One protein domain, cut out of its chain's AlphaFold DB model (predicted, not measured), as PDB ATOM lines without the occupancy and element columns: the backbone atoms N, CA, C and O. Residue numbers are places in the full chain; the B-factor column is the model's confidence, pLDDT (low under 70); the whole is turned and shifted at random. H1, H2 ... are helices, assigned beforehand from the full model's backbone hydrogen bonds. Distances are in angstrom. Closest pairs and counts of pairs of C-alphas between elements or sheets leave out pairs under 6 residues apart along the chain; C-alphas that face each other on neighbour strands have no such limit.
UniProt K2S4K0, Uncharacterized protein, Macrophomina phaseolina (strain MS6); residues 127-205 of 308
ATOM      1  N   GLN A 127     -36.824  32.126 -35.369       96.00
ATOM      2  CA  GLN A 127     -37.382  31.932 -36.710       96.00
ATOM      3  C   GLN A 127     -36.494  32.550 -37.799       96.00
ATOM      4  O   GLN A 127     -36.840  32.497 -38.979       96.00
ATOM      5  N   LYS A 128     -35.359  33.150 -37.420       96.94
ATOM      6  CA  LYS A 128     -34.419  33.810 -38.332       96.94
ATOM      7  C   LYS A 128     -33.044  33.139 -38.235       96.94
ATOM      8  O   LYS A 128     -32.688  32.652 -37.163       96.94
ATOM      9  N   PRO A 129     -32.278  33.077 -39.339       97.75
ATOM     10  CA  PRO A 129     -30.899  32.615 -39.291       97.75
ATOM     11  C   PRO A 129     -30.053  33.426 -38.308       97.75
ATOM     12  O   PRO A 129     -30.106  34.656 -38.309       97.75
ATOM     13  N   ILE A 130     -29.248  32.722 -37.519       98.25
ATOM     14  CA  ILE A 130     -28.245  33.275 -36.604       98.25
ATOM     15  C   ILE A 130     -26.870  32.923 -37.177       98.25
ATOM     16  O   ILE A 130     -26.670  31.799 -37.645       98.25
ATOM     17  N   TYR A 131     -25.930  33.869 -37.156       97.19
ATOM     18  CA  TYR A 131     -24.591  33.707 -37.728       97.19
ATOM     19  C   TYR A 131     -23.534  33.939 -36.647       97.19
ATOM     20  O   TYR A 131     -23.108  35.077 -36.470       97.19
ATOM     21  N   PRO A 132     -23.132  32.883 -35.919       95.81
ATOM     22  CA  PRO A 132     -22.160  33.015 -34.842       95.81
ATOM     23  C   PRO A 132     -20.785  33.400 -35.393       95.81
ATOM     24  O   PRO A 132     -20.314  32.779 -36.349       95.81
ATOM     25  N   GLU A 133     -20.107  34.355 -34.764       95.06
ATOM     26  CA  GLU A 133     -18.759  34.797 -35.142       95.06
ATOM     27  C   GLU A 133     -17.724  33.672 -34.989       95.06
ATOM     28  O   GLU A 133     -16.741  33.609 -35.723       95.06
ATOM     29  N   ALA A 134     -17.975  32.733 -34.073       94.56
ATOM     30  CA  ALA A 134     -17.122  31.570 -33.837       94.56
ATOM     31  C   ALA A 134     -17.180  30.501 -34.952       94.56
ATOM     32  O   ALA A 134     -16.481  29.484 -34.855       94.56
ATOM     33  N   ALA A 135     -18.018  30.674 -35.981       96.94
ATOM     34  CA  ALA A 135     -18.098  29.754 -37.111       96.94
ATOM     35  C   ALA A 135     -16.913  29.932 -38.072       96.94
ATOM     36  O   ALA A 135     -16.698  31.008 -38.621       96.94
ATOM     37  N   VAL A 136     -16.163  28.854 -38.325       96.06
ATOM     38  CA  VAL A 136     -14.989  28.887 -39.230       96.06
ATOM     39  C   VAL A 136     -15.323  28.541 -40.687       96.06
ATOM     40  O   VAL A 136     -14.441  28.541 -41.542       96.06
ATOM     41  N   HIS A 137     -16.596  28.262 -40.969       96.38
ATOM     42  CA  HIS A 137     -17.142  27.957 -42.294       96.38
ATOM     43  C   HIS A 137     -18.360  28.840 -42.582       96.38
ATOM     44  O   HIS A 137     -18.956  29.409 -41.667       96.38
ATOM     45  N   GLY A 138     -18.753  28.925 -43.851       95.62
ATOM     46  CA  GLY A 138     -19.924  29.672 -44.295       95.62
ATOM     47  C   GLY A 138     -21.218  28.841 -44.313       95.62
ATOM     48  O   GLY A 138     -21.187  27.627 -44.501       95.62
ATOM     49  N   PRO A 139     -22.397  29.486 -44.236       94.25
ATOM     50  CA  PRO A 139     -23.708  28.815 -44.237       94.25
ATOM     51  C   PRO A 139     -24.071  28.098 -45.552       94.25
ATOM     52  O   PRO A 139     -25.059  27.352 -45.604       94.25
ATOM     53  N   MET A 140     -23.305  28.360 -46.615       94.25
ATOM     54  CA  MET A 140     -23.442  27.738 -47.935       94.25
ATOM     55  C   MET A 140     -22.465  26.580 -48.153       94.25
ATOM     56  O   MET A 140     -22.600  25.879 -49.157       94.25
ATOM     57  N   ASP A 141     -21.513  26.369 -47.240       95.62
ATOM     58  CA  ASP A 141     -20.584  25.249 -47.337       95.62
ATOM     59  C   ASP A 141     -21.349  23.925 -47.172       95.62
ATOM     60  O   ASP A 141     -22.269  23.833 -46.349       95.62
ATOM     61  N   PRO A 142     -21.022  22.892 -47.968       93.81
ATOM     62  CA  PRO A 142     -21.717  21.617 -47.903       93.81
ATOM     63  C   PRO A 142     -21.348  20.861 -46.622       93.81
ATOM     64  O   PRO A 142     -20.188  20.803 -46.224       93.81
ATOM     65  N   TYR A 143     -22.337  20.220 -46.006       94.44
ATOM     66  CA  TYR A 143     -22.146  19.306 -44.884       94.44
ATOM     67  C   TYR A 143     -23.247  18.250 -44.881       94.44
ATOM     68  O   TYR A 143     -24.341  18.491 -45.388       94.44
ATOM     69  N   ASP A 144     -22.965  17.091 -44.288       92.94
ATOM     70  CA  ASP A 144     -23.988  16.100 -43.965       92.94
ATOM     71  C   ASP A 144     -24.468  16.321 -42.525       92.94
ATOM     72  O   ASP A 144     -23.722  16.097 -41.563       92.94
ATOM     73  N   LEU A 145     -25.709  16.796 -42.388       93.06
ATOM     74  CA  LEU A 145     -26.386  16.969 -41.105       93.06
ATOM     75  C   LEU A 145     -26.533  15.643 -40.348       93.06
ATOM     76  O   LEU A 145     -26.420  15.627 -39.126       93.06
ATOM     77  N   LEU A 146     -26.812  14.543 -41.047       93.19
ATOM     78  CA  LEU A 146     -27.186  13.278 -40.416       93.19
ATOM     79  C   LEU A 146     -25.974  12.450 -39.973       93.19
ATOM     80  O   LEU A 146     -26.135  11.540 -39.163       93.19
ATOM     81  N   GLU A 147     -24.760  12.780 -40.421       91.56
ATOM     82  CA  GLU A 147     -23.532  12.044 -40.072       91.56
ATOM     83  C   GLU A 147     -23.316  11.931 -38.548       91.56
ATOM     84  O   GLU A 147     -22.832  10.911 -38.048       91.56
ATOM     85  N   GLY A 148     -23.709  12.966 -37.794       90.75
ATOM     86  CA  GLY A 148     -23.538  13.022 -36.339       90.75
ATOM     87  C   GLY A 148     -24.560  12.250 -35.517       90.75
ATOM     88  O   GLY A 148     -24.332  12.032 -34.320       90.75
ATOM     89  N   VAL A 149     -25.657  11.823 -36.141       93.94
ATOM     90  CA  VAL A 149     -26.749  11.110 -35.479       93.94
ATOM     91  C   VAL A 149     -26.269   9.743 -34.999       93.94
ATOM     92  O   VAL A 149     -25.560   9.015 -35.697       93.94
ATOM     93  N   GLN A 150     -26.694   9.369 -33.795       95.75
ATOM     94  CA  GLN A 150     -26.442   8.052 -33.215       95.75
ATOM     95  C   GLN A 150     -27.690   7.162 -33.234       95.75
ATOM     96  O   GLN A 150     -28.816   7.622 -33.393       95.75
ATOM     97  N   GLU A 151     -27.494   5.854 -33.057       94.88
ATOM     98  CA  GLU A 151     -28.613   4.900 -32.959       94.88
ATOM     99  C   GLU A 151     -29.426   5.091 -31.670       94.88
ATOM    100  O   GLU A 151     -30.607   4.760 -31.602       94.88
ATOM    101  N   ARG A 152     -28.783   5.608 -30.620       95.81
ATOM    102  CA  ARG A 152     -29.395   5.902 -29.325       95.81
ATOM    103  C   ARG A 152     -28.867   7.234 -28.797       95.81
ATOM    104  O   ARG A 152     -27.721   7.571 -29.103       95.81
ATOM    105  N   PRO A 153     -29.641   7.940 -27.956       96.88
ATOM    106  CA  PRO A 153     -29.175   9.166 -27.330       96.88
ATOM    107  C   PRO A 153     -27.892   8.943 -26.538       96.88
ATOM    108  O   PRO A 153     -27.825   8.064 -25.676       96.88
ATOM    109  N   ILE A 154     -26.887   9.762 -26.825       97.56
ATOM    110  CA  ILE A 154     -25.682   9.873 -26.004       97.56
ATOM    111  C   ILE A 154     -25.873  10.994 -24.985       97.56
ATOM    112  O   ILE A 154     -26.744  11.840 -25.154       97.56
ATOM    113  N   ALA A 155     -25.056  11.004 -23.936       97.62
ATOM    114  CA  ALA A 155     -25.111  12.025 -22.888       97.62
ATOM    115  C   ALA A 155     -23.763  12.721 -22.653       97.62
ATOM    116  O   ALA A 155     -23.601  13.435 -21.680       97.62
ATOM    117  N   SER A 156     -22.760  12.445 -23.490       97.25
ATOM    118  CA  SER A 156     -21.414  12.989 -23.330       97.25
ATOM    119  C   SER A 156     -20.711  13.009 -24.680       97.25
ATOM    120  O   SER A 156     -20.604  11.973 -25.342       97.25
ATOM    121  N   TYR A 157     -20.257  14.185 -25.104       97.25
ATOM    122  CA  TYR A 157     -19.506  14.349 -26.344       97.25
ATOM    123  C   TYR A 157     -18.693  15.635 -26.298       97.25
ATOM    124  O   TYR A 157     -19.266  16.713 -26.227       97.25
ATOM    125  N   TYR A 158     -17.371  15.552 -26.404       95.75
ATOM    126  CA  TYR A 158     -16.538  16.747 -26.530       95.75
ATOM    127  C   TYR A 158     -15.984  16.856 -27.957       95.75
ATOM    128  O   TYR A 158     -15.256  15.938 -28.361       95.75
ATOM    129  N   PRO A 159     -16.285  17.941 -28.703       95.06
ATOM    130  CA  PRO A 159     -15.823  18.111 -30.075       95.06
ATOM    131  C   PRO A 159     -14.308  18.011 -30.201       95.06
ATOM    132  O   PRO A 159     -13.555  18.635 -29.445       95.06
ATOM    133  N   ALA A 160     -13.837  17.222 -31.165       93.44
ATOM    134  CA  ALA A 160     -12.401  17.024 -31.349       93.44
ATOM    135  C   ALA A 160     -11.708  18.324 -31.781       93.44
ATOM    136  O   ALA A 160     -10.589  18.596 -31.343       93.44
ATOM    137  N   THR A 161     -12.408  19.140 -32.569       93.69
ATOM    138  CA  THR A 161     -11.956  20.437 -33.087       93.69
ATOM    139  C   THR A 161     -11.759  21.501 -32.005       93.69
ATOM    140  O   THR A 161     -11.065  22.480 -32.255       93.69
ATOM    141  N   ASN A 162     -12.289  21.301 -30.792       91.50
ATOM    142  CA  ASN A 162     -12.141  22.242 -29.670       91.50
ATOM    143  C   ASN A 162     -11.136  21.775 -28.621       91.50
ATOM    144  O   ASN A 162     -10.906  22.466 -27.629       91.50
ATOM    145  N   LYS A 163     -10.507  20.611 -28.811       88.88
ATOM    146  CA  LYS A 163      -9.467  20.155 -27.887       88.88
ATOM    147  C   LYS A 163      -8.295  21.129 -27.916       88.88
ATOM    148  O   LYS A 163      -7.699  21.356 -28.965       88.88
ATOM    149  N   ASN A 164      -7.935  21.649 -26.744       86.31
ATOM    150  CA  ASN A 164      -6.859  22.628 -26.557       86.31
ATOM    151  C   ASN A 164      -7.076  23.964 -27.293       86.31
ATOM    152  O   ASN A 164      -6.117  24.708 -27.491       86.31
ATOM    153  N   VAL A 165      -8.315  24.284 -27.674       86.69
ATOM    154  CA  VAL A 165      -8.668  25.600 -28.215       86.69
ATOM    155  C   VAL A 165      -9.138  26.483 -27.052       86.69
ATOM    156  O   VAL A 165     -10.021  26.065 -26.303       86.69
ATOM    157  N   PRO A 166      -8.560  27.682 -26.850       83.06
ATOM    158  CA  PRO A 166      -8.856  28.534 -25.693       83.06
ATOM    159  C   PRO A 166     -10.168  29.323 -25.832       83.06
ATOM    160  O   PRO A 166     -10.443  30.208 -25.028       83.06
ATOM    161  N   SER A 167     -10.960  29.045 -26.864       85.38
ATOM    162  CA  SER A 167     -12.216  29.719 -27.167       85.38
ATOM    163  C   SER A 167     -13.187  28.756 -27.840       85.38
ATOM    164  O   SER A 167     -12.825  27.657 -28.274       85.38
ATOM    165  N   MET A 168     -14.440  29.189 -27.960       87.31
ATOM    166  CA  MET A 168     -15.385  28.505 -28.825       87.31
ATOM    167  C   MET A 168     -14.892  28.572 -30.279       87.31
ATOM    168  O   MET A 168     -14.455  29.616 -30.755       87.31
ATOM    169  N   LEU A 169     -14.973  27.438 -30.963       92.56
ATOM    170  CA  LEU A 169     -14.695  27.284 -32.386       92.56
ATOM    171  C   LEU A 169     -15.746  26.326 -32.932       92.56
ATOM    172  O   LEU A 169     -15.798  25.182 -32.487       92.56
ATOM    173  N   MET A 170     -16.599  26.796 -33.839       95.81
ATOM    174  CA  MET A 170     -17.638  25.977 -34.462       95.81
ATOM    175  C   MET A 170     -17.180  25.566 -35.861       95.81
ATOM    176  O   MET A 170     -17.056  26.407 -36.752       95.81
ATOM    177  N   SER A 171     -16.925  24.274 -36.063       96.50
ATOM    178  CA  SER A 171     -16.388  23.745 -37.322       96.50
ATOM    179  C   SER A 171     -17.289  22.668 -37.919       96.50
ATOM    180  O   SER A 171     -17.802  21.816 -37.198       96.50
ATOM    181  N   LEU A 172     -17.445  22.680 -39.245       96.75
ATOM    182  CA  LEU A 172     -18.150  21.629 -39.979       96.75
ATOM    183  C   LEU A 172     -17.351  20.316 -40.009       96.75
ATOM    184  O   LEU A 172     -17.914  19.278 -40.351       96.75
ATOM    185  N   ASP A 173     -16.084  20.320 -39.591       96.31
ATOM    186  CA  ASP A 173     -15.262  19.112 -39.483       96.31
ATOM    187  C   ASP A 173     -15.665  18.227 -38.292       96.31
ATOM    188  O   ASP A 173     -15.297  17.053 -38.244       96.31
ATOM    189  N   ASP A 174     -16.452  18.750 -37.342       97.00
ATOM    190  CA  ASP A 174     -17.007  17.969 -36.238       97.00
ATOM    191  C   ASP A 174     -18.519  17.748 -36.419       97.00
ATOM    192  O   ASP A 174     -19.288  18.707 -36.555       97.00
ATOM    193  N   PRO A 175     -18.989  16.492 -36.383       95.62
ATOM    194  CA  PRO A 175     -20.380  16.182 -36.671       95.62
ATOM    195  C   PRO A 175     -21.377  16.783 -35.669       95.62
ATOM    196  O   PRO A 175     -22.520  17.037 -36.046       95.62
ATOM    197  N   ARG A 176     -20.996  17.042 -34.407       96.44
ATOM    198  CA  ARG A 176     -21.913  17.668 -33.439       96.44
ATOM    199  C   ARG A 176     -21.983  19.180 -33.606       96.44
ATOM    200  O   ARG A 176     -23.053  19.753 -33.398       96.44
ATOM    201  N   TRP A 177     -20.903  19.831 -34.041       97.31
ATOM    202  CA  TRP A 177     -20.956  21.251 -34.408       97.31
ATOM    203  C   TRP A 177     -21.852  21.518 -35.607       97.31
ATOM    204  O   TRP A 177     -22.526  22.547 -35.628       97.31
ATOM    205  N   ARG A 178     -21.952  20.575 -36.549       97.31
ATOM    206  CA  ARG A 178     -22.909  20.682 -37.661       97.31
ATOM    207  C   ARG A 178     -24.342  20.846 -37.176       97.31
ATOM    208  O   ARG A 178     -25.060  21.641 -37.765       97.31
ATOM    209  N   PHE A 179     -24.755  20.183 -36.091       97.88
ATOM    210  CA  PHE A 179     -26.087  20.406 -35.518       97.88
ATOM    211  C   PHE A 179     -26.265  21.841 -35.028       97.88
ATOM    212  O   PHE A 179     -27.282  22.459 -35.326       97.88
ATOM    213  N   VAL A 180     -25.282  22.397 -34.316       97.88
ATOM    214  CA  VAL A 180     -25.357  23.780 -33.821       97.88
ATOM    215  C   VAL A 180     -25.380  24.773 -34.975       97.88
ATOM    216  O   VAL A 180     -26.260  25.631 -35.020       97.88
ATOM    217  N   LEU A 181     -24.468  24.639 -35.936       98.12
ATOM    218  CA  LEU A 181     -24.418  25.503 -37.113       98.12
ATOM    219  C   LEU A 181     -25.701  25.387 -37.942       98.12
ATOM    220  O   LEU A 181     -26.259  26.398 -38.353       98.12
ATOM    221  N   HIS A 182     -26.240  24.180 -38.105       97.56
ATOM    222  CA  HIS A 182     -27.516  23.950 -38.768       97.56
ATOM    223  C   HIS A 182     -28.688  24.631 -38.051       97.56
ATOM    224  O   HIS A 182     -29.454  25.363 -38.681       97.56
ATOM    225  N   MET A 183     -28.813  24.423 -36.736       98.00
ATOM    226  CA  MET A 183     -29.848  25.041 -35.905       98.00
ATOM    227  C   MET A 183     -29.843  26.568 -36.032       98.00
ATOM    228  O   MET A 183     -30.913  27.169 -36.152       98.00
ATOM    229  N   ASN A 184     -28.652  27.173 -36.062       98.19
ATOM    230  CA  ASN A 184     -28.466  28.617 -36.180       98.19
ATOM    231  C   ASN A 184     -28.688  29.113 -37.618       98.19
ATOM    232  O   ASN A 184     -29.618  29.877 -37.865       98.19
ATOM    233  N   TRP A 185     -27.917  28.636 -38.597       98.06
ATOM    234  CA  TRP A 185     -27.958  29.132 -39.980       98.06
ATOM    235  C   TRP A 185     -29.281  28.879 -40.700       98.06
ATOM    236  O   TRP A 185     -29.616  29.596 -41.640       98.06
ATOM    237  N   ARG A 186     -30.023  27.836 -40.315       96.62
ATOM    238  CA  ARG A 186     -31.304  27.482 -40.946       96.62
ATOM    239  C   ARG A 186     -32.520  27.877 -40.107       96.62
ATOM    240  O   ARG A 186     -33.629  27.565 -40.517       96.62
ATOM    241  N   ALA A 187     -32.336  28.538 -38.958       97.38
ATOM    242  CA  ALA A 187     -33.416  28.833 -38.010       97.38
ATOM    243  C   ALA A 187     -34.192  27.577 -37.558       97.38
ATOM    244  O   ALA A 187     -35.412  27.588 -37.389       97.38
ATOM    245  N   GLN A 188     -33.480  26.460 -37.387       97.12
ATOM    246  CA  GLN A 188     -34.068  25.150 -37.092       97.12
ATOM    247  C   GLN A 188     -33.808  24.662 -35.664       97.12
ATOM    248  O   GLN A 188     -34.012  23.486 -35.368       97.12
ATOM    249  N   THR A 189     -33.429  25.564 -34.753       98.25
ATOM    250  CA  THR A 189     -33.278  25.243 -33.323       98.25
ATOM    251  C   THR A 189     -34.535  24.566 -32.762       98.25
ATOM    252  O   THR A 189     -34.464  23.451 -32.254       98.25
ATOM    253  N   LEU A 190     -35.712  25.184 -32.897       98.25
ATOM    254  CA  LEU A 190     -36.950  24.648 -32.316       98.25
ATOM    255  C   LEU A 190     -37.432  23.348 -32.987       98.25
ATOM    256  O   LEU A 190     -37.748  22.415 -32.245       98.25
ATOM    257  N   PRO A 191     -37.465  23.228 -34.333       97.25
ATOM    258  CA  PRO A 191     -37.752  21.954 -34.987       97.25
ATOM    259  C   PRO A 191     -36.851  20.813 -34.507       97.25
ATOM    260  O   PRO A 191     -37.358  19.750 -34.157       97.25
ATOM    261  N   LEU A 192     -35.535  21.037 -34.439       96.88
ATOM    262  CA  LEU A 192     -34.574  19.993 -34.085       96.88
ATOM    263  C   LEU A 192     -34.707  19.567 -32.615       96.88
ATOM    264  O   LEU A 192     -34.662  18.376 -32.318       96.88
ATOM    265  N   LEU A 193     -34.943  20.513 -31.700       98.25
ATOM    266  CA  LEU A 193     -35.131  20.212 -30.277       98.25
ATOM    267  C   LEU A 193     -36.459  19.497 -29.981       98.25
ATOM    268  O   LEU A 193     -36.500  18.623 -29.116       98.25
ATOM    269  N   LEU A 194     -37.553  19.865 -30.657       98.00
ATOM    270  CA  LEU A 194     -38.891  19.333 -30.364       98.00
ATOM    271  C   LEU A 194     -39.242  18.076 -31.166       98.00
ATOM    272  O   LEU A 194     -39.938  17.212 -30.637       98.00
ATOM    273  N   ASN A 195     -38.759  17.961 -32.404       94.44
ATOM    274  CA  ASN A 195     -39.107  16.856 -33.302       94.44
ATOM    275  C   ASN A 195     -37.968  15.836 -33.462       94.44
ATOM    276  O   ASN A 195     -38.235  14.694 -33.828       94.44
ATOM    277  N   GLY A 196     -36.724  16.221 -33.161       92.69
ATOM    278  CA  GLY A 196     -35.552  15.360 -33.312       92.69
ATOM    279  C   GLY A 196     -35.164  15.093 -34.771       92.69
ATOM    280  O   GLY A 196     -35.653  15.729 -35.705       92.69
ATOM    281  N   LEU A 197     -34.253  14.139 -34.947       93.31
ATOM    282  CA  LEU A 197     -33.785  13.610 -36.231       93.31
ATOM    283  C   LEU A 197     -33.959  12.080 -36.230       93.31
ATOM    284  O   LEU A 197     -34.072  11.486 -35.154       93.31
ATOM    285  N   PRO A 198     -34.013  11.422 -37.405       90.62
ATOM    286  CA  PRO A 198     -34.129   9.964 -37.488       90.62
ATOM    287  C   PRO A 198     -32.949   9.276 -36.802       90.62
ATOM    288  O   PRO A 198     -31.891   9.875 -36.668       90.62
ATOM    289  N   ALA A 199     -33.096   8.004 -36.426       88.38
ATOM    290  CA  ALA A 199     -31.968   7.196 -35.956       88.38
ATOM    291  C   ALA A 199     -30.951   6.942 -37.085       88.38
ATOM    292  O   ALA A 199     -31.306   6.954 -38.267       88.38
ATOM    293  N   LYS A 200     -29.695   6.643 -36.732       87.50
ATOM    294  CA  LYS A 200     -28.612   6.422 -37.709       87.50
ATOM    295  C   LYS A 200     -28.956   5.355 -38.756       87.50
ATOM    296  O   LYS A 200     -28.708   5.561 -39.941       87.50
ATOM    297  N   SER A 201     -29.566   4.248 -38.335       86.56
ATOM    298  CA  SER A 201     -30.047   3.184 -39.227       86.56
ATOM    299  C   SER A 201     -31.079   3.655 -40.267       86.56
ATOM    300  O   SER A 201     -31.116   3.134 -41.380       86.56
ATOM    301  N   GLN A 202     -31.887   4.663 -39.929       82.44
ATOM    302  CA  GLN A 202     -32.924   5.235 -40.793       82.44
ATOM    303  C   GLN A 202     -32.396   6.385 -41.660       82.44
ATOM    304  O   GLN A 202     -32.889   6.593 -42.770       82.44
ATOM    305  N   ALA A 203     -31.368   7.094 -41.183       78.81
ATOM    306  CA  ALA A 203     -30.709   8.185 -41.894       78.81
ATOM    307  C   ALA A 203     -30.051   7.723 -43.204       78.81
ATOM    308  O   ALA A 203     -30.112   8.422 -44.208       78.81
ATOM    309  N   SER A 204     -29.483   6.512 -43.240       62.50
ATOM    310  CA  SER A 204     -28.912   5.936 -44.469       62.50
ATOM    311  C   SER A 204     -29.957   5.517 -45.514       62.50
ATOM    312  O   SER A 204     -29.605   5.266 -46.663       62.50
ATOM    313  N   SER A 205     -31.230   5.408 -45.119       54.66
ATOM    314  CA  SER A 205     -32.342   4.927 -45.955       54.66
ATOM    315  C   SER A 205     -33.378   6.005 -46.288       54.66
ATOM    316  O   SER A 205     -34.426   5.689 -46.851       54.66
TER     317      SER A 205
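Overview. This is residues 127 to 205 of the 308 residues of an uncharacterized protein of Macrophomina phaseolina (strain MS6) (UniProt K2S4K0). Little regular structure is here: a long loop, residues 127 to 174, winds round one helix, H1, near the middle; H2 meets H1's last end at a corner, and tiny H3 follows. Of 79 printed residues, 22 are in three named helices, in the order H1, H2, H3, with no named strand; the class is all helix. The whole is compact, with a radius of gyration of the C-alphas of 12.9 A, and spans 35 by 30 by 22 A.

Along the chain. Start at C-alpha 127, (-37.382, 31.932, -36.710), and go to C-alpha 175, (-20.380, 16.182, -36.671), where H1, residues 175 to 185, begins its 15.4 A. H2 is residues 189 to 195, 10.2 A; H3 is residues 200 to 203.

Arrangement. H1 and H2 only just touch, with 3 pairs of C-alphas within 8 A, only at the corner by their link; the closest C-alphas, of Met 183 and Thr 189, are 4.3 A apart. They run opposite ways at a steep tilt of 66 degrees. H3 is apart from H1 and H2. Every O i to N i+4 pair is within hydrogen-bond range in H2, 5 of 7 in H1; H3 is too short for one.

Size, cuts and confidence. The farthest C-alphas, of Pro 166 and Ser 205, are 39.0 A apart. The printed part has no cut, and both links between helices are tight. Find pLDDT under 70 at residues 204 to 205.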